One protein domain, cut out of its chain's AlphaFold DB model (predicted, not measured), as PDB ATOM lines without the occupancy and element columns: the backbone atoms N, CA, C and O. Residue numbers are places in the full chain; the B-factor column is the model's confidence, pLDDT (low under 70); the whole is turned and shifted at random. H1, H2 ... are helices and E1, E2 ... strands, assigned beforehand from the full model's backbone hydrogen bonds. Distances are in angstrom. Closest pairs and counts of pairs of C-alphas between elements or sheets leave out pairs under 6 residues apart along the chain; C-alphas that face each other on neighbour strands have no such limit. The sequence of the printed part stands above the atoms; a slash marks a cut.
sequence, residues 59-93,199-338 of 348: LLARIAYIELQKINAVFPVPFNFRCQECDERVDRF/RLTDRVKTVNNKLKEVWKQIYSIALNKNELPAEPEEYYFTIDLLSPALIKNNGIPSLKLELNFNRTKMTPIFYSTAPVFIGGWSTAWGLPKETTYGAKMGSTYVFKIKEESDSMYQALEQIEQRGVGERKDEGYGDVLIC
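This is residues 59 to 93 and 199 to 338 of the 348 residues of the protein "CRISPR-associated protein (Cas_Cmr3)" of uncultured archaeon (UniProt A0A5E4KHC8). A four-stranded sheet forms the middle, with H1 and H2 on one face and H3 on the other; a strand hairpin, E8 and E9, leads away into a loop, residues 279 to 291, that reaches far out at one end. Two small hairpins are added, E3 and E4, which packs on E9, and E5 and E6, of which E5 comes close to H3 at Phe 261 and Ala 315, their C-alphas 6.9 A apart, while E1 lies off by itself. The printed part has 175 residues with three named helices and eleven named strands, in the order H1, E1, H2, E2 to E10, H3, E11, a mixed class. The sheet's order is E7, E10, E2, E11, antiparallel throughout. The whole is only just compact, close to loose, with a radius of gyration of the C-alphas of 18.8 A, and only just elongated, spanning 65 by 43 by 30 A.

In the sheet, E10, residues 300 to 305, and E2, residues 235 to 241, are antiparallel inner strands, with N 239 and O 301 2.8 A apart. Edge strand E7, residues 270 to 272, pairs with E10 through N 302 and O 270, 2.8 A. Edge strand E11, residues 335 to 337, pairs with E2 through N 240 and O 336, 2.8 A. H2, residues 200 to 220, lies over E2 at a height over the sheet of 9.0 A and runs across the strands, at 66 degrees to E2 on the local plane. H1, residues 59 to 70, is on the same face and touches residues 210 to 219 of H2 at a steep tilt of 56 degrees, closest at the C-alphas of Ala 64 and Trp 215, 5.1 A. H3, residues 310 to 322, is on the opposite face, completing three layers, helices on both faces of a sheet. E10, H3 and E11 form a split strand-helix-strand unit, two strands running the same way with E2 between them, and its crossover is right-handed. E7 runs on into E8, residues 275 to 278, at 59 degrees. E8 forms a hairpin with E9, residues 292 to 295, through N 278 and O 292, 2.8 A. The hairpin of E3, residues 247 to 249, and E4, residues 252 to 254, has N 254 and O 247 2.8 A apart; the closest C-alphas of E4 and E9 are those of Pro 253 and Tyr 293, 6.4 A. The hairpin of E5, residues 259 to 261, and E6, residues 264 to 266, has N 261 and O 264 2.8 A apart. E1, residues 90 to 92, pairs with no named strand. In H1, H2 and H3 every O i to N i+4 pair is within hydrogen-bond range.

H1 begins at C-alpha 59, (1.133, 108.856, -127.345), and E11 ends at C-alpha 337, (14.745, 108.213, -125.064). From first to last C-alpha H2 measures 30.3 A, E2 20.3 A and H3 18.2 A.

The C-alphas farthest apart, of Asn 226 and Gly 286, are 66.3 A apart. Residues 94 to 198 are not printed, and C-alphas 93 and 199 are 25.6 A apart. The links H1 to E1, H2 to E2, E8 to E9 and H3 to E11 are long. No printed residue has a pLDDT under 70.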
ATOM      1  N   LEU A  59       0.605 109.730-128.389       98.38
ATOM      2  CA  LEU A  59       1.133 108.856-127.345       98.38
ATOM      3  C   LEU A  59       0.638 109.256-125.957       98.38
ATOM      4  O   LEU A  59       0.014 108.443-125.282       98.38
ATOM      5  N   LEU A  60       0.896 110.495-125.531       98.38
ATOM      6  CA  LEU A  60       0.642 110.907-124.147       98.38
ATOM      7  C   LEU A  60      -0.841 110.819-123.783       98.38
ATOM      8  O   LEU A  60      -1.183 110.388-122.686       98.38
ATOM      9  N   ALA A  61      -1.722 111.141-124.729       97.44
ATOM     10  CA  ALA A  61      -3.158 111.038-124.515       97.44
ATOM     11  C   ALA A  61      -3.629 109.576-124.437       97.44
ATOM     12  O   ALA A  61      -4.467 109.247-123.599       97.44
ATOM     13  N   ARG A  62      -3.032 108.668-125.228       97.19
ATOM     14  CA  ARG A  62      -3.261 107.218-125.089       97.19
ATOM     15  C   ARG A  62      -2.774 106.693-123.740       97.19
ATOM     16  O   ARG A  62      -3.492 105.913-123.127       97.19
ATOM     17  N   ILE A  63      -1.590 107.107-123.284       97.56
ATOM     18  CA  ILE A  63      -1.043 106.682-121.986       97.56
ATOM     19  C   ILE A  63      -1.938 107.150-120.845       97.56
ATOM     20  O   ILE A  63      -2.346 106.321-120.038       97.56
ATOM     21  N   ALA A  64      -2.307 108.434-120.819       97.56
ATOM     22  CA  ALA A  64      -3.212 108.969-119.807       97.56
ATOM     23  C   ALA A  64      -4.541 108.200-119.767       97.56
ATOM     24  O   ALA A  64      -4.969 107.765-118.702       97.56
ATOM     25  N   TYR A  65      -5.162 107.967-120.927       96.62
ATOM     26  CA  TYR A  65      -6.406 107.203-121.012       96.62
ATOM     27  C   TYR A  65      -6.250 105.760-120.508       96.62
ATOM     28  O   TYR A  65      -7.035 105.322-119.671       96.62
ATOM     29  N   ILE A  66      -5.228 105.030-120.972       95.56
ATOM     30  CA  ILE A  66      -4.997 103.624-120.600       95.56
ATOM     31  C   ILE A  66      -4.710 103.481-119.103       95.56
ATOM     32  O   ILE A  66      -5.244 102.579-118.462       95.56
ATOM     33  N   GLU A  67      -3.868 104.341-118.536       96.81
ATOM     34  CA  GLU A  67      -3.515 104.262-117.117       96.81
ATOM     35  C   GLU A  67      -4.699 104.647-116.223       96.81
ATOM     36  O   GLU A  67      -4.960 103.942-115.252       96.81
ATOM     37  N   LEU A  68      -5.486 105.666-116.592       96.50
ATOM     38  CA  LEU A  68      -6.743 105.985-115.905       96.50
ATOM     39  C   LEU A  68      -7.739 104.812-115.976       96.50
ATOM     40  O   LEU A  68      -8.356 104.461-114.973       96.50
ATOM     41  N   GLN A  69      -7.866 104.144-117.127       95.19
ATOM     42  CA  GLN A  69      -8.714 102.950-117.241       95.19
ATOM     43  C   GLN A  69      -8.256 101.805-116.328       95.19
ATOM     44  O   GLN A  69      -9.099 101.116-115.757       95.19
ATOM     45  N   LYS A  70      -6.942 101.601-116.154       95.31
ATOM     46  CA  LYS A  70      -6.401 100.560-115.258       95.31
ATOM     47  C   LYS A  70      -6.771 100.779-113.792       95.31
ATOM     48  O   LYS A  70      -6.821  99.811-113.040       95.31
ATOM     49  N   ILE A  71      -7.046 102.021-113.403       95.62
ATOM     50  CA  ILE A  71      -7.520 102.391-112.065       95.62
ATOM     51  C   ILE A  71      -9.032 102.665-112.042       95.62
ATOM     52  O   ILE A  71      -9.527 103.404-111.200       95.62
ATOM     53  N   ASN A  72      -9.776 102.023-112.950       95.88
ATOM     54  CA  ASN A  72     -11.240 102.025-113.013       95.88
ATOM     55  C   ASN A  72     -11.874 103.396-113.310       95.88
ATOM     56  O   ASN A  72     -12.996 103.676-112.879       95.88
ATOM     57  N   ALA A  73     -11.197 104.254-114.078       96.62
ATOM     58  CA  ALA A  73     -11.831 105.455-114.611       96.62
ATOM     59  C   ALA A  73     -12.974 105.102-115.575       96.62
ATOM     60  O   ALA A  73     -12.804 104.314-116.512       96.62
ATOM     61  N   VAL A  74     -14.128 105.736-115.379       96.44
ATOM     62  CA  VAL A  74     -15.307 105.587-116.233       96.44
ATOM     63  C   VAL A  74     -15.389 106.776-117.181       96.44
ATOM     64  O   VAL A  74     -15.518 107.921-116.747       96.44
ATOM     65  N   PHE A  75     -15.355 106.508-118.484       96.06
ATOM     66  CA  PHE A  75     -15.457 107.531-119.524       96.06
ATOM     67  C   PHE A  75     -16.812 107.459-120.238       96.06
ATOM     68  O   PHE A  75     -17.294 106.358-120.503       96.06
ATOM     69  N   PRO A  76     -17.416 108.606-120.600       92.62
ATOM     70  CA  PRO A  76     -18.725 108.635-121.252       92.62
ATOM     71  C   PRO A  76     -18.694 108.112-122.696       92.62
ATOM     72  O   PRO A  76     -19.731 107.727-123.229       92.62
ATOM     73  N   VAL A  77     -17.522 108.111-123.341       86.94
ATOM     74  CA  VAL A  77     -17.337 107.689-124.736       86.94
ATOM     75  C   VAL A  77     -16.011 106.942-124.930       86.94
ATOM     76  O   VAL A  77     -15.064 107.163-124.168       86.94
ATOM     77  N   PRO A  78     -15.901 106.083-125.963       86.75
ATOM     78  CA  PRO A  78     -14.628 105.492-126.355       86.75
ATOM     79  C   PRO A  78     -13.610 106.560-126.763       86.75
ATOM     80  O   PRO A  78     -13.939 107.510-127.477       86.75
ATOM     81  N   PHE A  79     -12.355 106.374-126.363       90.44
ATOM     82  CA  PHE A  79     -11.284 107.293-126.728       90.44
ATOM     83  C   PHE A  79     -10.835 107.067-128.171       90.44
ATOM     84  O   PHE A  79     -10.292 106.015-128.516       90.44
ATOM     85  N   ASN A  80     -11.072 108.061-129.025       91.81
ATOM     86  CA  ASN A  80     -10.694 108.022-130.429       91.81
ATOM     87  C   ASN A  80     -10.200 109.393-130.897       91.81
ATOM     88  O   ASN A  80     -10.669 110.425-130.427       91.81
ATOM     89  N   PHE A  81      -9.274 109.392-131.854       94.69
ATOM     90  CA  PHE A  81      -8.743 110.614-132.445       94.69
ATOM     91  C   PHE A  81      -9.459 110.917-133.760       94.69
ATOM     92  O   PHE A  81      -9.602 110.043-134.619       94.69
ATOM     93  N   ARG A  82      -9.867 112.174-133.929       95.25
ATOM     94  CA  ARG A  82     -10.402 112.726-135.178       95.25
ATOM     95  C   ARG A  82      -9.727 114.050-135.488       95.25
ATOM     96  O   ARG A  82      -9.130 114.676-134.612       95.25
ATOM     97  N   CYS A  83      -9.770 114.446-136.753       96.00
ATOM     98  CA  CYS A  83      -9.226 115.722-137.182       96.00
ATOM     99  C   CYS A  83     -10.028 116.876-136.558       96.00
ATOM    100  O   CYS A  83     -11.239 116.934-136.732       96.00
ATOM    101  N   GLN A  84      -9.351 117.816-135.891       92.88
ATOM    102  CA  GLN A  84     -10.006 118.963-135.240       92.88
ATOM    103  C   GLN A  84     -10.627 119.962-136.233       92.88
ATOM    104  O   GLN A  84     -11.535 120.693-135.858       92.88
ATOM    105  N   GLU A  85     -10.173 119.970-137.490       95.06
ATOM    106  CA  GLU A  85     -10.636 120.915-138.519       95.06
ATOM    107  C   GLU A  85     -11.848 120.401-139.314       95.06
ATOM    108  O   GLU A  85     -12.688 121.182-139.751       95.06
ATOM    109  N   CYS A  86     -11.947 119.085-139.548       95.81
ATOM    110  CA  CYS A  86     -12.957 118.521-140.461       95.81
ATOM    111  C   CYS A  86     -13.635 117.234-139.974       95.81
ATOM    112  O   CYS A  86     -14.378 116.626-140.739       95.81
ATOM    113  N   ASP A  87     -13.340 116.788-138.750       95.88
ATOM    114  CA  ASP A  87     -13.871 115.569-138.111       95.88
ATOM    115  C   ASP A  87     -13.587 114.233-138.844       95.88
ATOM    116  O   ASP A  87     -14.011 113.143-138.441       95.88
ATOM    117  N   GLU A  88     -12.792 114.283-139.913       96.81
ATOM    118  CA  GLU A  88     -12.360 113.101-140.648       96.81
ATOM    119  C   GLU A  88     -11.408 112.226-139.816       96.81
ATOM    120  O   GLU A  88     -10.748 112.676-138.867       96.81
ATOM    121  N   ARG A  89     -11.301 110.948-140.199       96.94
ATOM    122  CA  ARG A  89     -10.334 110.014-139.615       96.94
ATOM    123  C   ARG A  89      -8.907 110.560-139.715       96.94
ATOM    124  O   ARG A  89      -8.513 111.151-140.720       96.94
ATOM    125  N   VAL A  90      -8.102 110.276-138.696       97.69
ATOM    126  CA  VAL A  90      -6.650 110.476-138.728       97.69
ATOM    127  C   VAL A  90      -5.923 109.154-138.969       97.69
ATOM    128  O   VAL A  90      -6.344 108.108-138.478       97.69
ATOM    129  N   ASP A  91      -4.827 109.204-139.718       96.81
ATOM    130  CA  ASP A  91      -3.971 108.063-140.035       96.81
ATOM    131  C   ASP A  91      -2.523 108.336-139.614       96.81
ATOM    132  O   ASP A  91      -2.126 109.479-139.378       96.81
ATOM    133  N   ARG A  92      -1.724 107.266-139.509       96.50
ATOM    134  CA  ARG A  92      -0.297 107.371-139.178       96.50
ATOM    135  C   ARG A  92       0.434 108.227-140.204       96.50
ATOM    136  O   ARG A  92       0.218 108.074-141.406       96.50
ATOM    137  N   PHE A  93       1.359 109.057-139.734       96.69
ATOM    138  CA  PHE A  93       2.146 109.933-140.596       96.69
ATOM    139  C   PHE A  93       3.620 109.493-140.650       96.69
ATOM    140  O   PHE A  93       4.414 109.886-139.800       96.69
ATOM    141  N   ARG A 199      18.839 117.575-123.925       95.25
ATOM    142  CA  ARG A 199      19.490 116.622-123.013       95.25
ATOM    143  C   ARG A 199      18.485 115.583-122.526       95.25
ATOM    144  O   ARG A 199      17.297 115.866-122.394       95.25
ATOM    145  N   LEU A 200      18.959 114.368-122.248       96.31
ATOM    146  CA  LEU A 200      18.089 113.255-121.857       96.31
ATOM    147  C   LEU A 200      17.233 113.599-120.629       96.31
ATOM    148  O   LEU A 200      16.026 113.362-120.641       96.31
ATOM    149  N   THR A 201      17.831 114.222-119.613       96.12
ATOM    150  CA  THR A 201      17.126 114.691-118.410       96.12
ATOM    151  C   THR A 201      15.995 115.661-118.740       96.12
ATOM    152  O   THR A 201      14.896 115.544-118.199       96.12
ATOM    153  N   ASP A 202      16.244 116.595-119.657       96.44
ATOM    154  CA  ASP A 202      15.269 117.610-120.052       96.44
ATOM    155  C   ASP A 202      14.129 116.963-120.839       96.44
ATOM    156  O   ASP A 202      12.966 117.180-120.512       96.44
ATOM    157  N   ARG A 203      14.441 116.055-121.775       97.00
ATOM    158  CA  ARG A 203      13.435 115.287-122.526       97.00
ATOM    159  C   ARG A 203      12.511 114.486-121.611       97.00
ATOM    160  O   ARG A 203      11.293 114.537-121.783       97.00
ATOM    161  N   VAL A 204      13.064 113.765-120.633       97.31
ATOM    162  CA  VAL A 204      12.272 112.991-119.661       97.31
ATOM    163  C   VAL A 204      11.368 113.915-118.843       97.31
ATOM    164  O   VAL A 204      10.170 113.645-118.727       97.31
ATOM    165  N   LYS A 205      11.888 115.041-118.342       96.94
ATOM    166  CA  LYS A 205      11.088 116.035-117.610       96.94
ATOM    167  C   LYS A 205       9.987 116.640-118.478       96.94
ATOM    168  O   LYS A 205       8.841 116.709-118.043       96.94
ATOM    169  N   THR A 206      10.295 117.028-119.714       97.06
ATOM    170  CA  THR A 206       9.322 117.587-120.662       97.06
ATOM    171  C   THR A 206       8.201 116.602-120.961       97.06
ATOM    172  O   THR A 206       7.036 116.993-120.914       97.06
ATOM    173  N   VAL A 207       8.520 115.331-121.217       97.88
ATOM    174  CA  VAL A 207       7.510 114.292-121.458       97.88
ATOM    175  C   VAL A 207       6.603 114.108-120.242       97.88
ATOM    176  O   VAL A 207       5.386 114.090-120.404       97.88
ATOM    177  N   ASN A 208       7.155 114.037-119.028       97.94
ATOM    178  CA  ASN A 208       6.347 113.869-117.815       97.94
ATOM    179  C   ASN A 208       5.491 115.103-117.504       97.94
ATOM    180  O   ASN A 208       4.314 114.966-117.176       97.94
ATOM    181  N   ASN A 209       6.032 116.312-117.668       97.88
ATOM    182  CA  ASN A 209       5.261 117.546-117.507       97.88
ATOM    183  C   ASN A 209       4.116 117.616-118.522       97.88
ATOM    184  O   ASN A 209       2.974 117.895-118.155       97.88
ATOM    185  N   LYS A 210       4.386 117.273-119.787       98.38
ATOM    186  CA  LYS A 210       3.349 117.229-120.818       98.38
ATOM    187  C   LYS A 210       2.316 116.136-120.548       98.38
ATOM    188  O   LYS A 210       1.127 116.360-120.762       98.38
ATOM    189  N   LEU A 211       2.739 114.984-120.030       98.38
ATOM    190  CA  LEU A 211       1.831 113.923-119.611       98.38
ATOM    191  C   LEU A 211       0.911 114.398-118.486       98.38
ATOM    192  O   LEU A 211      -0.278 114.133-118.568       98.38
ATOM    193  N   LYS A 212       1.405 115.148-117.491       98.12
ATOM    194  CA  LYS A 212       0.564 115.742-116.435       98.12
ATOM    195  C   LYS A 212      -0.500 116.687-116.996       98.12
ATOM    196  O   LYS A 212      -1.652 116.630-116.573       98.12
ATOM    197  N   GLU A 213      -0.139 117.534-117.962       98.00
ATOM    198  CA  GLU A 213      -1.101 118.419-118.635       98.00
ATOM    199  C   GLU A 213      -2.198 117.623-119.351       98.00
ATOM    200  O   GLU A 213      -3.387 117.880-119.161       98.00
ATOM    201  N   VAL A 214      -1.803 116.632-120.154       97.62
ATOM    202  CA  VAL A 214      -2.736 115.790-120.912       97.62
ATOM    203  C   VAL A 214      -3.575 114.918-119.975       97.62
ATOM    204  O   VAL A 214      -4.777 114.774-120.184       97.62
ATOM    205  N   TRP A 215      -2.981 114.397-118.901       97.94
ATOM    206  CA  TRP A 215      -3.667 113.630-117.866       97.94
ATOM    207  C   TRP A 215      -4.816 114.423-117.269       97.94
ATOM    208  O   TRP A 215      -5.925 113.911-117.221       97.94
ATOM    209  N   LYS A 216      -4.594 115.690-116.899       97.38
ATOM    210  CA  LYS A 216      -5.649 116.566-116.366       97.38
ATOM    211  C   LYS A 216      -6.805 116.747-117.350       97.38
ATOM    212  O   LYS A 216      -7.961 116.753-116.931       97.38
ATOM    213  N   GLN A 217      -6.515 116.847-118.650       95.44
ATOM    214  CA  GLN A 217      -7.549 116.948-119.684       95.44
ATOM    215  C   GLN A 217      -8.384 115.665-119.769       95.44
ATOM    216  O   GLN A 217      -9.610 115.737-119.730       95.44
ATOM    217  N   ILE A 218      -7.745 114.492-119.808       95.81
ATOM    218  CA  ILE A 218      -8.456 113.205-119.845       95.81
ATOM    219  C   ILE A 218      -9.197 112.937-118.525       95.81
ATOM    220  O   ILE A 218     -10.361 112.552-118.534       95.81
ATOM    221  N   TYR A 219      -8.576 113.213-117.381       96.50
ATOM    222  CA  TYR A 219      -9.190 113.130-116.056       96.50
ATOM    223  C   TYR A 219     -10.460 113.992-115.954       96.50
ATOM    224  O   TYR A 219     -11.451 113.569-115.365       96.50
ATOM    225  N   SER A 220     -10.472 115.184-116.566       95.75
ATOM    226  CA  SER A 220     -11.603 116.117-116.466       95.75
ATOM    227  C   SER A 220     -12.926 115.572-117.018       95.75
ATOM    228  O   SER A 220     -13.988 115.992-116.548       95.75
ATOM    229  N   ILE A 221     -12.855 114.628-117.967       95.06
ATOM    230  CA  ILE A 221     -14.009 113.988-118.611       95.06
ATOM    231  C   ILE A 221     -14.382 112.636-117.984       95.06
ATOM    232  O   ILE A 221     -15.358 112.022-118.417       95.06
ATOM    233  N   ALA A 222     -13.628 112.151-116.991       96.56
ATOM    234  CA  ALA A 222     -13.976 110.938-116.259       96.56
ATOM    235  C   ALA A 222     -15.186 111.196-115.342       96.56
ATOM    236  O   ALA A 222     -15.232 112.184-114.606       96.56
ATOM    237  N   LEU A 223     -16.171 110.295-115.369       96.56
ATOM    238  CA  LEU A 223     -17.421 110.434-114.614       96.56
ATOM    239  C   LEU A 223     -17.198 110.304-113.101       96.56
ATOM    240  O   LEU A 223     -17.825 111.012-112.320       96.56
ATOM    241  N   ASN A 224     -16.265 109.441-112.697       96.38
ATOM    242  CA  ASN A 224     -15.876 109.194-111.309       96.38
ATOM    243  C   ASN A 224     -14.565 109.901-110.926       96.38
ATOM    244  O   ASN A 224     -13.832 109.424-110.067       96.38
ATOM    245  N   LYS A 225     -14.249 111.045-111.548       93.88
ATOM    246  CA  LYS A 225     -12.958 111.733-111.357       93.88
ATOM    247  C   LYS A 225     -12.573 111.987-109.895       93.88
ATOM    248  O   LYS A 225     -11.407 111.870-109.562       93.88
ATOM    249  N   ASN A 226     -13.535 112.259-109.010       94.00
ATOM    250  CA  ASN A 226     -13.264 112.539-107.592       94.00
ATOM    251  C   ASN A 226     -12.654 111.343-106.828       94.00
ATOM    252  O   ASN A 226     -12.148 111.532-105.727       94.00
ATOM    253  N   GLU A 227     -12.710 110.138-107.395       94.50
ATOM    254  CA  GLU A 227     -12.134 108.904-106.842       94.50
ATOM    255  C   GLU A 227     -10.776 108.553-107.475       94.50
ATOM    256  O   GLU A 227     -10.165 107.547-107.121       94.50
ATOM    257  N   LEU A 228     -10.308 109.356-108.434       95.06
ATOM    258  CA  LEU A 228      -9.115 109.092-109.231       95.06
ATOM    259  C   LEU A 228      -7.993 110.083-108.881       95.06
ATOM    260  O   LEU A 228      -8.259 111.235-108.531       95.06
ATOM    261  N   PRO A 229      -6.718 109.693-109.039       94.88
ATOM    262  CA  PRO A 229      -5.600 110.609-108.911       94.88
ATOM    263  C   PRO A 229      -5.616 111.645-110.048       94.88
ATOM    264  O   PRO A 229      -5.665 111.323-111.241       94.88
ATOM    265  N   ALA A 230      -5.542 112.920-109.669       94.25
ATOM    266  CA  ALA A 230      -5.545 114.046-110.605       94.25
ATOM    267  C   ALA A 230      -4.237 114.182-111.412       94.25
ATOM    268  O   ALA A 230      -4.192 114.937-112.386       94.25
ATOM    269  N   GLU A 231      -3.182 113.465-111.017       95.56
ATOM    270  CA  GLU A 231      -1.887 113.400-111.697       95.56
ATOM    271  C   GLU A 231      -1.357 111.953-111.713       95.56
ATOM    272  O   GLU A 231      -1.744 111.160-110.854       95.56
ATOM    273  N   PRO A 232      -0.462 111.594-112.651       95.38
ATOM    274  CA  PRO A 232       0.239 110.314-112.610       95.38
ATOM    275  C   PRO A 232       1.143 110.219-111.370       95.38
ATOM    276  O   PRO A 232       1.903 111.146-111.090       95.38
ATOM    277  N   GLU A 233       1.096 109.085-110.669       92.06
ATOM    278  CA  GLU A 233       1.927 108.821-109.477       92.06
ATOM    279  C   GLU A 233       3.369 108.420-109.821       92.06
ATOM    280  O   GLU A 233       4.284 108.612-109.027       92.06
ATOM    281  N   GLU A 234       3.566 107.845-111.006       95.00
ATOM    282  CA  GLU A 234       4.835 107.283-111.465       95.00
ATOM    283  C   GLU A 234       5.479 108.159-112.546       95.00
ATOM    284  O   GLU A 234       4.828 108.982-113.196       95.00
ATOM    285  N   TYR A 235       6.770 107.936-112.779       95.19
ATOM    286  CA  TYR A 235       7.538 108.591-113.830       95.19
ATOM    287  C   TYR A 235       7.576 107.732-115.086       95.19
ATOM    288  O   TYR A 235       7.843 106.532-115.025       95.19
ATOM    289  N   TYR A 236       7.361 108.359-116.237       97.50
ATOM    290  CA  TYR A 236       7.268 107.697-117.531       97.50
ATOM    291  C   TYR A 236       8.461 108.058-118.408       97.50
ATOM    292  O   TYR A 236       8.927 109.196-118.419       97.50
ATOM    293  N   PHE A 237       8.930 107.101-119.197       97.88
ATOM    294  CA  PHE A 237       9.874 107.368-120.275       97.88
ATOM    295  C   PHE A 237       9.542 106.515-121.491       97.88
ATOM    296  O   PHE A 237       8.901 105.462-121.387       97.88
ATOM    297  N   THR A 238       9.980 106.978-122.656       98.56
ATOM    298  CA  THR A 238       9.801 106.260-123.916       98.56
ATOM    299  C   THR A 238      11.144 105.792-124.451       98.56
ATOM    300  O   THR A 238      12.170 106.417-124.198       98.56
ATOM    301  N   ILE A 239      11.137 104.682-125.181       98.56
ATOM    302  CA  ILE A 239      12.231 104.263-126.051       98.56
ATOM    303  C   ILE A 239      11.690 104.259-127.471       98.56
ATOM    304  O   ILE A 239      10.794 103.475-127.792       98.56
ATOM    305  N   ASP A 240      12.260 105.115-128.305       98.56
ATOM    306  CA  ASP A 240      11.840 105.329-129.680       98.56
ATOM    307  C   ASP A 240      12.913 104.841-130.637       98.56
ATOM    308  O   ASP A 240      14.070 105.250-130.567       98.56
ATOM    309  N   LEU A 241      12.545 103.934-131.534       98.38
ATOM    310  CA  LEU A 241      13.483 103.317-132.459       98.38
ATOM    311  C   LEU A 241      13.886 104.292-133.574       98.38
ATOM    312  O   LEU A 241      13.084 104.599-134.456       98.38
ATOM    313  N   LEU A 242      15.155 104.706-133.598       97.12
ATOM    314  CA  LEU A 242      15.748 105.477-134.702       97.12
ATOM    315  C   LEU A 242      16.159 104.595-135.890       97.12
ATOM    316  O   LEU A 242      16.441 105.088-136.977       97.12
ATOM    317  N   SER A 243      16.159 103.281-135.688       97.00
ATOM    318  CA  SER A 243      16.459 102.258-136.687       97.00
ATOM    319  C   SER A 243      15.614 101.012-136.413       97.00
ATOM    320  O   SER A 243      15.086 100.873-135.311       97.00
ATOM    321  N   PRO A 244      15.448 100.080-137.365       97.12
ATOM    322  CA  PRO A 244      14.820  98.804-137.044       97.12
ATOM    323  C   PRO A 244      15.560  98.078-135.913       97.12
ATOM    324  O   PRO A 244      16.786  98.108-135.868       97.12
ATOM    325  N   ALA A 245      14.840  97.389-135.029       97.31
ATOM    326  CA  ALA A 245      15.444  96.621-133.940       97.31
ATOM    327  C   ALA A 245      15.100  95.135-134.053       97.31
ATOM    328  O   ALA A 245      13.931  94.760-134.168       97.31
ATOM    329  N   LEU A 246      16.120  94.279-133.979       96.69
ATOM    330  CA  LEU A 246      15.937  92.836-133.863       96.69
ATOM    331  C   LEU A 246      15.743  92.482-132.392       96.69
ATOM    332  O   LEU A 246      16.699  92.471-131.620       96.69
ATOM    333  N   ILE A 247      14.504  92.208-132.001       96.00
ATOM    334  CA  ILE A 247      14.157  91.874-130.621       96.00
ATOM    335  C   ILE A 247      13.815  90.387-130.572       96.00
ATOM    336  O   ILE A 247      13.018  89.900-131.374       96.00
ATOM    337  N   LYS A 248      14.407  89.664-129.619       92.62
ATOM    338  CA  LYS A 248      14.088  88.262-129.349       92.62
ATOM    339  C   LYS A 248      13.673  88.083-127.899       92.62
ATOM    340  O   LYS A 248      14.359  88.559-127.001       92.62
ATOM    341  N   ASN A 249      12.607  87.319-127.683       89.31
ATOM    342  CA  ASN A 249      12.186  86.869-126.362       89.31
ATOM    343  C   ASN A 249      12.313  85.345-126.335       89.31
ATOM    344  O   ASN A 249      11.669  84.654-127.122       89.31
ATOM    345  N   ASN A 250      13.184  84.823-125.467       87.38
ATOM    346  CA  ASN A 250      13.509  83.391-125.383       87.38
ATOM    347  C   ASN A 250      13.930  82.784-126.739       87.38
ATOM    348  O   ASN A 250      13.499  81.694-127.105       87.38
ATOM    349  N   GLY A 251      14.738  83.518-127.513       87.81
ATOM    350  CA  GLY A 251      15.223  83.089-128.832       87.81
ATOM    351  C   GLY A 251      14.228  83.267-129.985       87.81
ATOM    352  O   GLY A 251      14.612  83.087-131.138       87.81
ATOM    353  N   ILE A 252      12.985  83.673-129.709       90.75
ATOM    354  CA  ILE A 252      11.937  83.856-130.720       90.75
ATOM    355  C   ILE A 252      11.832  85.342-131.094       90.75
ATOM    356  O   ILE A 252      11.767  86.176-130.183       90.75
ATOM    357  N   PRO A 253      11.780  85.703-132.394       93.06
ATOM    358  CA  PRO A 253      11.523  87.074-132.825       93.06
ATOM    359  C   PRO A 253      10.267  87.658-132.172       93.06
ATOM    360  O   PRO A 253       9.208  87.033-132.142       93.06
ATOM    361  N   SER A 254      10.388  88.870-131.649       95.06
ATOM    362  CA  SER A 254       9.341  89.564-130.907       95.06
ATOM    363  C   SER A 254       9.286  91.026-131.332       95.06
ATOM    364  O   SER A 254      10.279  91.602-131.759       95.06
ATOM    365  N   LEU A 255       8.117  91.647-131.189       96.31
ATOM    366  CA  LEU A 255       7.975  93.100-131.313       96.31
ATOM    367  C   LEU A 255       7.916  93.790-129.947       96.31
ATOM    368  O   LEU A 255       7.913  95.016-129.890       96.31
ATOM    369  N   LYS A 256       7.856  93.025-128.849       96.50
ATOM    370  CA  LYS A 256       7.806  93.540-127.479       96.50
ATOM    371  C   LYS A 256       9.225  93.659-126.933       96.50
ATOM    372  O   LYS A 256       9.859  92.641-126.662       96.50
ATOM    373  N   LEU A 257       9.679  94.892-126.735       96.50
ATOM    374  CA  LEU A 257      10.979  95.201-126.149       96.50
ATOM    375  C   LEU A 257      10.965  94.945-124.640       96.50
ATOM    376  O   LEU A 257      10.334  95.693-123.907       96.50
ATOM    377  N   GLU A 258      11.666  93.922-124.164       94.56
ATOM    378  CA  GLU A 258      11.914  93.726-122.732       94.56
ATOM    379  C   GLU A 258      13.293  94.290-122.380       94.56
ATOM    380  O   GLU A 258      14.267  94.057-123.096       94.56
ATOM    381  N   LEU A 259      13.377  95.053-121.292       91.25
ATOM    382  CA  LEU A 259      14.611  95.714-120.875       91.25
ATOM    383  C   LEU A 259      15.172  95.072-119.621       91.25
ATOM    384  O   LEU A 259      14.429  94.741-118.702       91.25
ATOM    385  N   ASN A 260      16.496  94.998-119.545       87.69
ATOM    386  CA  ASN A 260      17.195  94.808-118.282       87.69
ATOM    387  C   ASN A 260      17.594  96.188-117.757       87.69
ATOM    388  O   ASN A 260      18.591  96.758-118.191       87.69
ATOM    389  N   PHE A 261      16.795  96.727-116.843       86.25
ATOM    390  CA  PHE A 261      16.963  98.055-116.268       86.25
ATOM    391  C   PHE A 261      17.374  97.924-114.798       86.25
ATOM    392  O   PHE A 261      16.633  97.357-114.000       86.25
ATOM    393  N   ASN A 262      18.581  98.371-114.434       82.12
ATOM    394  CA  ASN A 262      19.131  98.219-113.075       82.12
ATOM    395  C   ASN A 262      18.988  96.791-112.509       82.12
ATOM    396  O   ASN A 262      18.535  96.589-111.387       82.12
ATOM    397  N   ARG A 263      19.363  95.783-113.313       82.19
ATOM    398  CA  ARG A 263      19.249  94.338-112.997       82.19
ATOM    399  C   ARG A 263      17.815  93.824-112.812       82.19
ATOM    400  O   ARG A 263      17.632  92.667-112.446       82.19
ATOM    401  N   THR A 264      16.814  94.643-113.113       86.75
ATOM    402  CA  THR A 264      15.399  94.275-113.074       86.75
ATOM    403  C   THR A 264      14.859  94.192-114.491       86.75
ATOM    404  O   THR A 264      15.124  95.053-115.331       86.75
ATOM    405  N   LYS A 265      14.090  93.143-114.774       91.50
ATOM    406  CA  LYS A 265      13.433  93.000-116.066       91.50
ATOM    407  C   LYS A 265      12.204  93.908-116.113       91.50
ATOM    408  O   LYS A 265      11.291  93.744-115.311       91.50
ATOM    409  N   MET A 266      12.170  94.838-117.058       94.19
ATOM    410  CA  MET A 266      11.036  95.723-117.298       94.19
ATOM    411  C   MET A 266      10.337  95.360-118.603       94.19
ATOM    412  O   MET A 266      10.972  95.113-119.630       94.19
ATOM    413  N   THR A 267       9.009  95.371-118.567       95.56
ATOM    414  CA  THR A 267       8.161  95.231-119.751       95.56
ATOM    415  C   THR A 267       7.427  96.539-120.021       95.56
ATOM    416  O   THR A 267       7.008  97.191-119.062       95.56
ATOM    417  N   PRO A 268       7.222  96.913-121.291       97.12
ATOM    418  CA  PRO A 268       6.552  98.152-121.633       97.12
ATOM    419  C   PRO A 268       5.090  98.076-121.204       97.12
ATOM    420  O   PRO A 268       4.427  97.056-121.413       97.12
ATOM    421  N   ILE A 269       4.582  99.163-120.629       96.94
ATOM    422  CA  ILE A 269       3.164  99.307-120.269       96.94
ATOM    423  C   ILE A 269       2.281  99.577-121.491       96.94
ATOM    424  O   ILE A 269       1.072  99.356-121.447       96.94
ATOM    425  N   PHE A 270       2.902 100.056-122.568       97.44
ATOM    426  CA  PHE A 270       2.311 100.343-123.862       97.44
ATOM    427  C   PHE A 270       3.417 100.324-124.918       97.44
ATOM    428  O   PHE A 270       4.547 100.729-124.646       97.44
ATOM    429  N   TYR A 271       3.099  99.893-126.134       97.75
ATOM    430  CA  TYR A 271       3.988 100.067-127.275       97.75
ATOM    431  C   TYR A 271       3.199 100.201-128.579       97.75
ATOM    432  O   TYR A 271       2.152  99.578-128.756       97.75
ATOM    433  N   SER A 272       3.719 101.012-129.498       97.81
ATOM    434  CA  SER A 272       3.208 101.170-130.860       97.81
ATOM    435  C   SER A 272       4.305 100.763-131.833       97.81
ATOM    436  O   SER A 272       5.368 101.376-131.873       97.81
ATOM    437  N   THR A 273       4.070  99.692-132.586       97.31
ATOM    438  CA  THR A 273       5.078  99.093-133.467       97.31
ATOM    439  C   THR A 273       4.424  98.416-134.670       97.31
ATOM    440  O   THR A 273       3.211  98.189-134.708       97.31
ATOM    441  N   ALA A 274       5.242  98.098-135.666       95.88
ATOM    442  CA  ALA A 274       4.900  97.251-136.793       95.88
ATOM    443  C   ALA A 274       6.101  96.345-137.116       95.88
ATOM    444  O   ALA A 274       7.244  96.761-136.894       95.88
ATOM    445  N   PRO A 275       5.876  95.135-137.651       96.62
ATOM    446  CA  PRO A 275       6.968  94.292-138.106       96.62
ATOM    447  C   PRO A 275       7.618  94.877-139.363       96.62
ATOM    448  O   PRO A 275       6.947  95.431-140.238       96.62
ATOM    449  N   VAL A 276       8.928  94.698-139.485       96.44
ATOM    450  CA  VAL A 276       9.683  94.919-140.720       96.44
ATOM    451  C   VAL A 276      10.514  93.683-141.031       96.44
ATOM    452  O   VAL A 276      11.049  93.041-140.130       96.44
ATOM    453  N   PHE A 277      10.601  93.337-142.311       94.62
ATOM    454  CA  PHE A 277      11.471  92.262-142.770       94.62
ATOM    455  C   PHE A 277      12.924  92.741-142.791       94.62
ATOM    456  O   PHE A 277      13.235  93.772-143.388       94.62
ATOM    457  N   ILE A 278      13.805  91.974-142.159       92.75
ATOM    458  CA  ILE A 278      15.242  92.219-142.114       92.75
ATOM    459  C   ILE A 278      15.929  91.048-142.801       92.75
ATOM    460  O   ILE A 278      15.712  89.889-142.464       92.75
ATOM    461  N   GLY A 279      16.781  91.359-143.768       89.31
ATOM    462  CA  GLY A 279      17.550  90.380-144.516       89.31
ATOM    463  C   GLY A 279      18.676  91.065-145.274       89.31
ATOM    464  O   GLY A 279      19.002  92.226-145.023       89.31
ATOM    465  N   GLY A 280      19.283  90.352-146.212       86.75
ATOM    466  CA  GLY A 280      20.301  90.923-147.080       86.75
ATOM    467  C   GLY A 280      21.257  89.872-147.607       86.75
ATOM    468  O   GLY A 280      21.051  88.674-147.438       86.75
ATOM    469  N   TRP A 281      22.328  90.340-148.234       84.56
ATOM    470  CA  TRP A 281      23.381  89.496-148.779       84.56
ATOM    471  C   TRP A 281      24.706  89.805-148.087       84.56
ATOM    472  O   TRP A 281      25.060  90.972-147.908       84.56
ATOM    473  N   SER A 282      25.447  88.771-147.695       82.81
ATOM    474  CA  SER A 282      26.822  88.915-147.229       82.81
ATOM    475  C   SER A 282      27.765  88.770-148.415       82.81
ATOM    476  O   SER A 282      28.031  87.665-148.883       82.81
ATOM    477  N   THR A 283      28.326  89.878-148.900       78.00
ATOM    478  CA  THR A 283      29.365  89.842-149.948       78.00
ATOM    479  C   THR A 283      30.657  89.178-149.460       78.00
ATOM    480  O   THR A 283      31.431  88.663-150.268       78.00
ATOM    481  N   ALA A 284      30.903  89.187-148.145       73.44
ATOM    482  CA  ALA A 284      32.047  88.511-147.544       73.44
ATOM    483  C   ALA A 284      31.917  86.984-147.654       73.44
ATOM    484  O   ALA A 284      32.890  86.325-148.002       73.44
ATOM    485  N   TRP A 285      30.717  86.445-147.416       76.44
ATOM    486  CA  TRP A 285      30.457  84.998-147.433       76.44
ATOM    487  C   TRP A 285      29.892  84.482-148.757       76.44
ATOM    488  O   TRP A 285      29.886  83.280-148.988       76.44
ATOM    489  N   GLY A 286      29.399  85.369-149.627       83.38
ATOM    490  CA  GLY A 286      28.694  84.973-150.846       83.38
ATOM    491  C   GLY A 286      27.375  84.245-150.564       83.38
ATOM    492  O   GLY A 286      26.954  83.433-151.380       83.38
ATOM    493  N   LEU A 287      26.746  84.519-149.416       89.81
ATOM    494  CA  LEU A 287      25.518  83.868-148.959       89.81
ATOM    495  C   LEU A 287      24.492  84.902-148.468       89.81
ATOM    496  O   LEU A 287      24.883  85.989-148.017       89.81
ATOM    497  N   PRO A 288      23.185  84.579-148.507       88.31
ATOM    498  CA  PRO A 288      22.167  85.371-147.828       88.31
ATOM    499  C   PRO A 288      22.482  85.512-146.334       88.31
ATOM    500  O   PRO A 288      22.911  84.556-145.688       88.31
ATOM    501  N   LYS A 289      22.250  86.703-145.778       89.69
ATOM    502  CA  LYS A 289      22.185  86.883-144.324       89.69
ATOM    503  C   LYS A 289      20.911  86.218-143.799       89.69
ATOM    504  O   LYS A 289      19.938  86.085-144.541       89.69
ATOM    505  N   GLU A 290      20.908  85.865-142.516       88.50
ATOM    506  CA  GLU A 290      19.701  85.392-141.838       88.50
ATOM    507  C   GLU A 290      18.548  86.384-142.056       88.50
ATOM    508  O   GLU A 290      18.691  87.594-141.840       88.50
ATOM    509  N   THR A 291      17.420  85.854-142.524       91.50
ATOM    510  CA  THR A 291      16.187  86.608-142.732       91.50
ATOM    511  C   THR A 291      15.297  86.474-141.512       91.50
ATOM    512  O   THR A 291      15.005  85.361-141.082       91.50
ATOM    513  N   THR A 292      14.834  87.594-140.973       93.50
ATOM    514  CA  THR A 292      14.019  87.622-139.759       93.50
ATOM    515  C   THR A 292      13.097  88.838-139.748       93.50
ATOM    516  O   THR A 292      13.115  89.662-140.667       93.50
ATOM    517  N   TYR A 293      12.276  88.954-138.712       94.19
ATOM    518  CA  TYR A 293      11.456  90.132-138.461       94.19
ATOM    519  C   TYR A 293      12.054  90.964-137.332       94.19
ATOM    520  O   TYR A 293      12.581  90.430-136.357       94.19
ATOM    521  N   GLY A 294      11.939  92.280-137.462       96.19
ATOM    522  CA  GLY A 294      12.263  93.227-136.404       96.19
ATOM    523  C   GLY A 294      11.125  94.205-136.154       96.19
ATOM    524  O   GLY A 294      10.172  94.297-136.933       96.19
ATOM    525  N   ALA A 295      11.251  94.968-135.076       97.94
ATOM    526  CA  ALA A 295      10.441  96.149-134.850       97.94
ATOM    527  C   ALA A 295      10.881  97.258-135.808       97.94
ATOM    528  O   ALA A 295      12.071  97.544-135.955       97.94
ATOM    529  N   LYS A 296       9.918  97.866-136.495       97.38
ATOM    530  CA  LYS A 296      10.161  98.931-137.468       97.38
ATOM    531  C   LYS A 296      10.716 100.190-136.787       97.38
ATOM    532  O   LYS A 296      10.308 100.539-135.682       97.38
ATOM    533  N   MET A 297      11.589 100.915-137.478       97.50
ATOM    534  CA  MET A 297      11.957 102.293-137.124       97.50
ATOM    535  C   MET A 297      10.710 103.172-136.908       97.50
ATOM    536  O   MET A 297       9.721 103.034-137.630       97.50
ATOM    537  N   GLY A 298      10.776 104.065-135.924       97.81
ATOM    538  CA  GLY A 298       9.652 104.847-135.418       97.81
ATOM    539  C   GLY A 298       8.829 104.121-134.351       97.81
ATOM    540  O   GLY A 298       7.949 104.734-133.760       97.81
ATOM    541  N   SER A 299       9.075 102.831-134.076       98.50
ATOM    542  CA  SER A 299       8.368 102.146-132.982       98.50
ATOM    543  C   SER A 299       8.659 102.814-131.641       98.50
ATOM    544  O   SER A 299       9.807 103.142-131.357       98.50
ATOM    545  N   THR A 300       7.627 102.924-130.811       98.50
ATOM    546  CA  THR A 300       7.673 103.582-129.501       98.50
ATOM    547  C   THR A 300       7.295 102.590-128.413       98.50
ATOM    548  O   THR A 300       6.264 101.920-128.511       98.50
ATOM    549  N   TYR A 301       8.093 102.529-127.351       98.69
ATOM    550  CA  TYR A 301       7.866 101.693-126.173       98.69
ATOM    551  C   TYR A 301       7.803 102.566-124.929       98.69
ATOM    552  O   TYR A 301       8.725 103.333-124.689       98.69
ATOM    553  N   VAL A 302       6.750 102.439-124.125       98.56
ATOM    554  CA  VAL A 302       6.580 103.232-122.902       98.56
ATOM    555  C   VAL A 302       6.806 102.367-121.682       98.56
ATOM    556  O   VAL A 302       6.212 101.296-121.539       98.56
ATOM    557  N   PHE A 303       7.636 102.873-120.786       97.94
ATOM    558  CA  PHE A 303       7.937 102.283-119.495       97.94
ATOM    559  C   PHE A 303       7.599 103.288-118.402       97.94
ATOM    560  O   PHE A 303       7.518 104.494-118.648       97.94
ATOM    561  N   LYS A 304       7.410 102.777-117.188       95.56
ATOM    562  CA  LYS A 304       7.215 103.598-116.001       95.56
ATOM    563  C   LYS A 304       8.014 103.061-114.827       95.56
ATOM    564  O   LYS A 304       8.305 101.864-114.774       95.56
ATOM    565  N   ILE A 305       8.372 103.952-113.919       94.12
ATOM    566  CA  ILE A 305       9.115 103.670-112.693       94.12
ATOM    567  C   ILE A 305       8.519 104.476-111.545       94.12
ATOM    568  O   ILE A 305       7.901 105.515-111.759       94.12
ATOM    569  N   LYS A 306       8.764 104.021-110.319       92.12
ATOM    570  CA  LYS A 306       8.233 104.678-109.124       92.12
ATOM    571  C   LYS A 306       8.851 106.050-108.874       92.12
ATOM    572  O   LYS A 306       8.134 106.993-108.585       92.12
ATOM    573  N   GLU A 307      10.171 106.154-108.997       88.12
ATOM    574  CA  GLU A 307      10.910 107.343-108.575       88.12
ATOM    575  C   GLU A 307      11.997 107.716-109.584       88.12
ATOM    576  O   GLU A 307      12.613 106.852-110.215       88.12
ATOM    577  N   GLU A 308      12.222 109.022-109.718       90.12
ATOM    578  CA  GLU A 308      13.321 109.603-110.480       90.12
ATOM    579  C   GLU A 308      14.630 109.519-109.683       90.12
ATOM    580  O   GLU A 308      14.670 109.852-108.500       90.12
ATOM    581  N   SER A 309      15.718 109.083-110.325       91.56
ATOM    582  CA  SER A 309      17.037 108.997-109.693       91.56
ATOM    583  C   SER A 309      18.167 109.211-110.700       91.56
ATOM    584  O   SER A 309      18.024 108.925-111.890       91.56
ATOM    585  N   ASP A 310      19.343 109.622-110.224       91.88
ATOM    586  CA  ASP A 310      20.538 109.743-111.075       91.88
ATOM    587  C   ASP A 310      20.936 108.397-111.699       91.88
ATOM    588  O   ASP A 310      21.342 108.326-112.860       91.88
ATOM    589  N   SER A 311      20.760 107.301-110.956       90.88
ATOM    590  CA  SER A 311      21.007 105.949-111.464       90.88
ATOM    591  C   SER A 311      20.053 105.562-112.595       90.88
ATOM    592  O   SER A 311      20.441 104.807-113.487       90.88
ATOM    593  N   MET A 312      18.818 106.081-112.597       93.25
ATOM    594  CA  MET A 312      17.892 105.915-113.715       93.25
ATOM    595  C   MET A 312      18.403 106.655-114.949       93.25
ATOM    596  O   MET A 312      18.475 106.047-116.018       93.25
ATOM    597  N   TYR A 313      18.812 107.915-114.809       95.12
ATOM    598  CA  TYR A 313      19.326 108.694-115.933       95.12
ATOM    599  C   TYR A 313      20.568 108.065-116.558       95.12
ATOM    600  O   TYR A 313      20.605 107.879-117.771       95.12
ATOM    601  N   GLN A 314      21.520 107.615-115.739       94.19
ATOM    602  CA  GLN A 314      22.699 106.891-116.218       94.19
ATOM    603  C   GLN A 314      22.324 105.607-116.973       94.19
ATOM    604  O   GLN A 314      22.908 105.297-118.012       94.19
ATOM    605  N   ALA A 315      21.335 104.849-116.486       94.19
ATOM    606  CA  ALA A 315      20.868 103.648-117.174       94.19
ATOM    607  C   ALA A 315      20.208 103.974-118.526       94.19
ATOM    608  O   ALA A 315      20.458 103.274-119.510       94.19
ATOM    609  N   LEU A 316      19.408 105.041-118.601       96.19
ATOM    610  CA  LEU A 316      18.789 105.507-119.847       96.19
ATOM    611  C   LEU A 316      19.830 106.015-120.852       96.19
ATOM    612  O   LEU A 316      19.747 105.669-122.029       96.19
ATOM    613  N   GLU A 317      20.841 106.754-120.398       95.56
ATOM    614  CA  GLU A 317      21.969 107.189-121.230       95.56
ATOM    615  C   GLU A 317      22.734 105.995-121.802       95.56
ATOM    616  O   GLU A 317      23.042 105.972-122.991       95.56
ATOM    617  N   GLN A 318      22.985 104.956-120.997       94.19
ATOM    618  CA  GLN A 318      23.618 103.731-121.491       94.19
ATOM    619  C   GLN A 318      22.749 103.014-122.532       94.19
ATOM    620  O   GLN A 318      23.290 102.471-123.494       94.19
ATOM    621  N   ILE A 319      21.423 103.007-122.373       95.25
ATOM    622  CA  ILE A 319      20.506 102.425-123.363       95.25
ATOM    623  C   ILE A 319      20.536 103.228-124.667       95.25
ATOM    624  O   ILE A 319      20.707 102.634-125.731       95.25
ATOM    625  N   GLU A 320      20.431 104.556-124.600       95.12
ATOM    626  CA  GLU A 320      20.497 105.435-125.774       95.12
ATOM    627  C   GLU A 320      21.845 105.315-126.489       95.12
ATOM    628  O   GLU A 320      21.915 105.145-127.709       95.12
ATOM    629  N   GLN A 321      22.933 105.305-125.714       91.62
ATOM    630  CA  GLN A 321      24.277 105.170-126.246       91.62
ATOM    631  C   GLN A 321      24.477 103.810-126.891       91.62
ATOM    632  O   GLN A 321      25.081 103.784-127.953       91.62
ATOM    633  N   ARG A 322      24.010 102.700-126.294       91.62
ATOM    634  CA  ARG A 322      24.297 101.313-126.728       91.62
ATOM    635  C   ARG A 322      23.267 100.701-127.671       91.62
ATOM    636  O   ARG A 322      23.583  99.672-128.267       91.62
ATOM    637  N   GLY A 323      22.072 101.272-127.776       94.44
ATOM    638  CA  GLY A 323      20.947 100.688-128.505       94.44
ATOM    639  C   GLY A 323      20.399  99.388-127.893       94.44
ATOM    640  O   GLY A 323      20.963  98.813-126.952       94.44
ATOM    641  N   VAL A 324      19.305  98.891-128.470       95.75
ATOM    642  CA  VAL A 324      18.538  97.720-128.012       95.75
ATOM    643  C   VAL A 324      18.509  96.599-129.055       95.75
ATOM    644  O   VAL A 324      18.656  96.845-130.244       95.75
ATOM    645  N   GLY A 325      18.279  95.358-128.627       95.00
ATOM    646  CA  GLY A 325      18.200  94.214-129.543       95.00
ATOM    647  C   GLY A 325      19.557  93.711-130.055       95.00
ATOM    648  O   GLY A 325      20.605  93.976-129.462       95.00
ATOM    649  N   GLU A 326      19.517  92.929-131.134       93.88
ATOM    650  CA  GLU A 326      20.679  92.282-131.761       93.88
ATOM    651  C   GLU A 326      21.234  93.070-132.964       93.88
ATOM    652  O   GLU A 326      20.558  93.934-133.521       93.88
ATOM    653  N   ARG A 327      22.456  92.713-133.401       91.62
ATOM    654  CA  ARG A 327      23.135  93.236-134.611       91.62
ATOM    655  C   ARG A 327      23.319  94.758-134.612       91.62
ATOM    656  O   ARG A 327      23.143  95.436-135.624       91.62
ATOM    657  N   LYS A 328      23.669  95.299-133.446       91.44
ATOM    658  CA  LYS A 328      23.826  96.743-133.217       91.44
ATOM    659  C   LYS A 328      25.058  97.335-133.896       91.44
ATOM    660  O   LYS A 328      25.093  98.517-134.204       91.44
ATOM    661  N   ASP A 329      26.046  96.493-134.155       87.31
ATOM    662  CA  ASP A 329      27.209  96.767-134.993       87.31
ATOM    663  C   ASP A 329      26.837  97.016-136.466       87.31
ATOM    664  O   ASP A 329      27.537  97.751-137.154       87.31
ATOM    665  N   GLU A 330      25.700  96.490-136.939       88.50
ATOM    666  CA  GLU A 330      25.186  96.725-138.296       88.50
ATOM    667  C   GLU A 330      24.265  97.958-138.414       88.50
ATOM    668  O   GLU A 330      23.710  98.199-139.488       88.50
ATOM    669  N   GLY A 331      24.078  98.732-137.339       91.38
ATOM    670  CA  GLY A 331      23.176  99.892-137.319       91.38
ATOM    671  C   GLY A 331      21.709  99.575-137.057       91.38
ATOM    672  O   GLY A 331      20.840 100.383-137.386       91.38
ATOM    673  N   TYR A 332      21.426  98.412-136.467       94.88
ATOM    674  CA  TYR A 332      20.114  98.099-135.908       94.88
ATOM    675  C   TYR A 332      20.030  98.485-134.431       94.88
ATOM    676  O   TYR A 332      21.022  98.484-133.705       94.88
ATOM    677  N   GLY A 333      18.819  98.760-133.959       96.12
ATOM    678  CA  GLY A 333      18.568  98.964-132.539       96.12
ATOM    679  C   GLY A 333      18.989 100.318-131.981       96.12
ATOM    680  O   GLY A 333      18.968 100.483-130.765       96.12
ATOM    681  N   ASP A 334      19.360 101.288-132.814       96.00
ATOM    682  CA  ASP A 334      19.510 102.676-132.376       96.00
ATOM    683  C   ASP A 334      18.186 103.214-131.840       96.00
ATOM    684  O   ASP A 334      17.126 103.013-132.446       96.00
ATOM    685  N   VAL A 335      18.264 103.917-130.712       97.00
ATOM    686  CA  VAL A 335      17.101 104.446-130.003       97.00
ATOM    687  C   VAL A 335      17.309 105.889-129.575       97.00
ATOM    688  O   VAL A 335      18.440 106.359-129.471       97.00
ATOM    689  N   LEU A 336      16.197 106.553-129.288       97.31
ATOM    690  CA  LEU A 336      16.121 107.844-128.630       97.31
ATOM    691  C   LEU A 336      15.159 107.728-127.445       97.31
ATOM    692  O   LEU A 336      14.055 107.210-127.590       97.31
ATOM    693  N   ILE A 337      15.570 108.189-126.271       98.19
ATOM    694  CA  ILE A 337      14.745 108.213-125.064       98.19
ATOM    695  C   ILE A 337      13.845 109.447-125.084       98.19
ATOM    696  O   ILE A 337      14.343 110.558-125.226       98.19
ATOM    697  N   CYS A 338      12.534 109.316-124.894       98.31
ATOM    698  CA  CYS A 338      11.639 110.484-124.866       98.31
ATOM    699  C   CYS A 338      11.763 111.331-126.143       98.31
ATOM    700  O   CYS A 338      12.213 112.480-126.104       98.31
TER     701      CYS A 338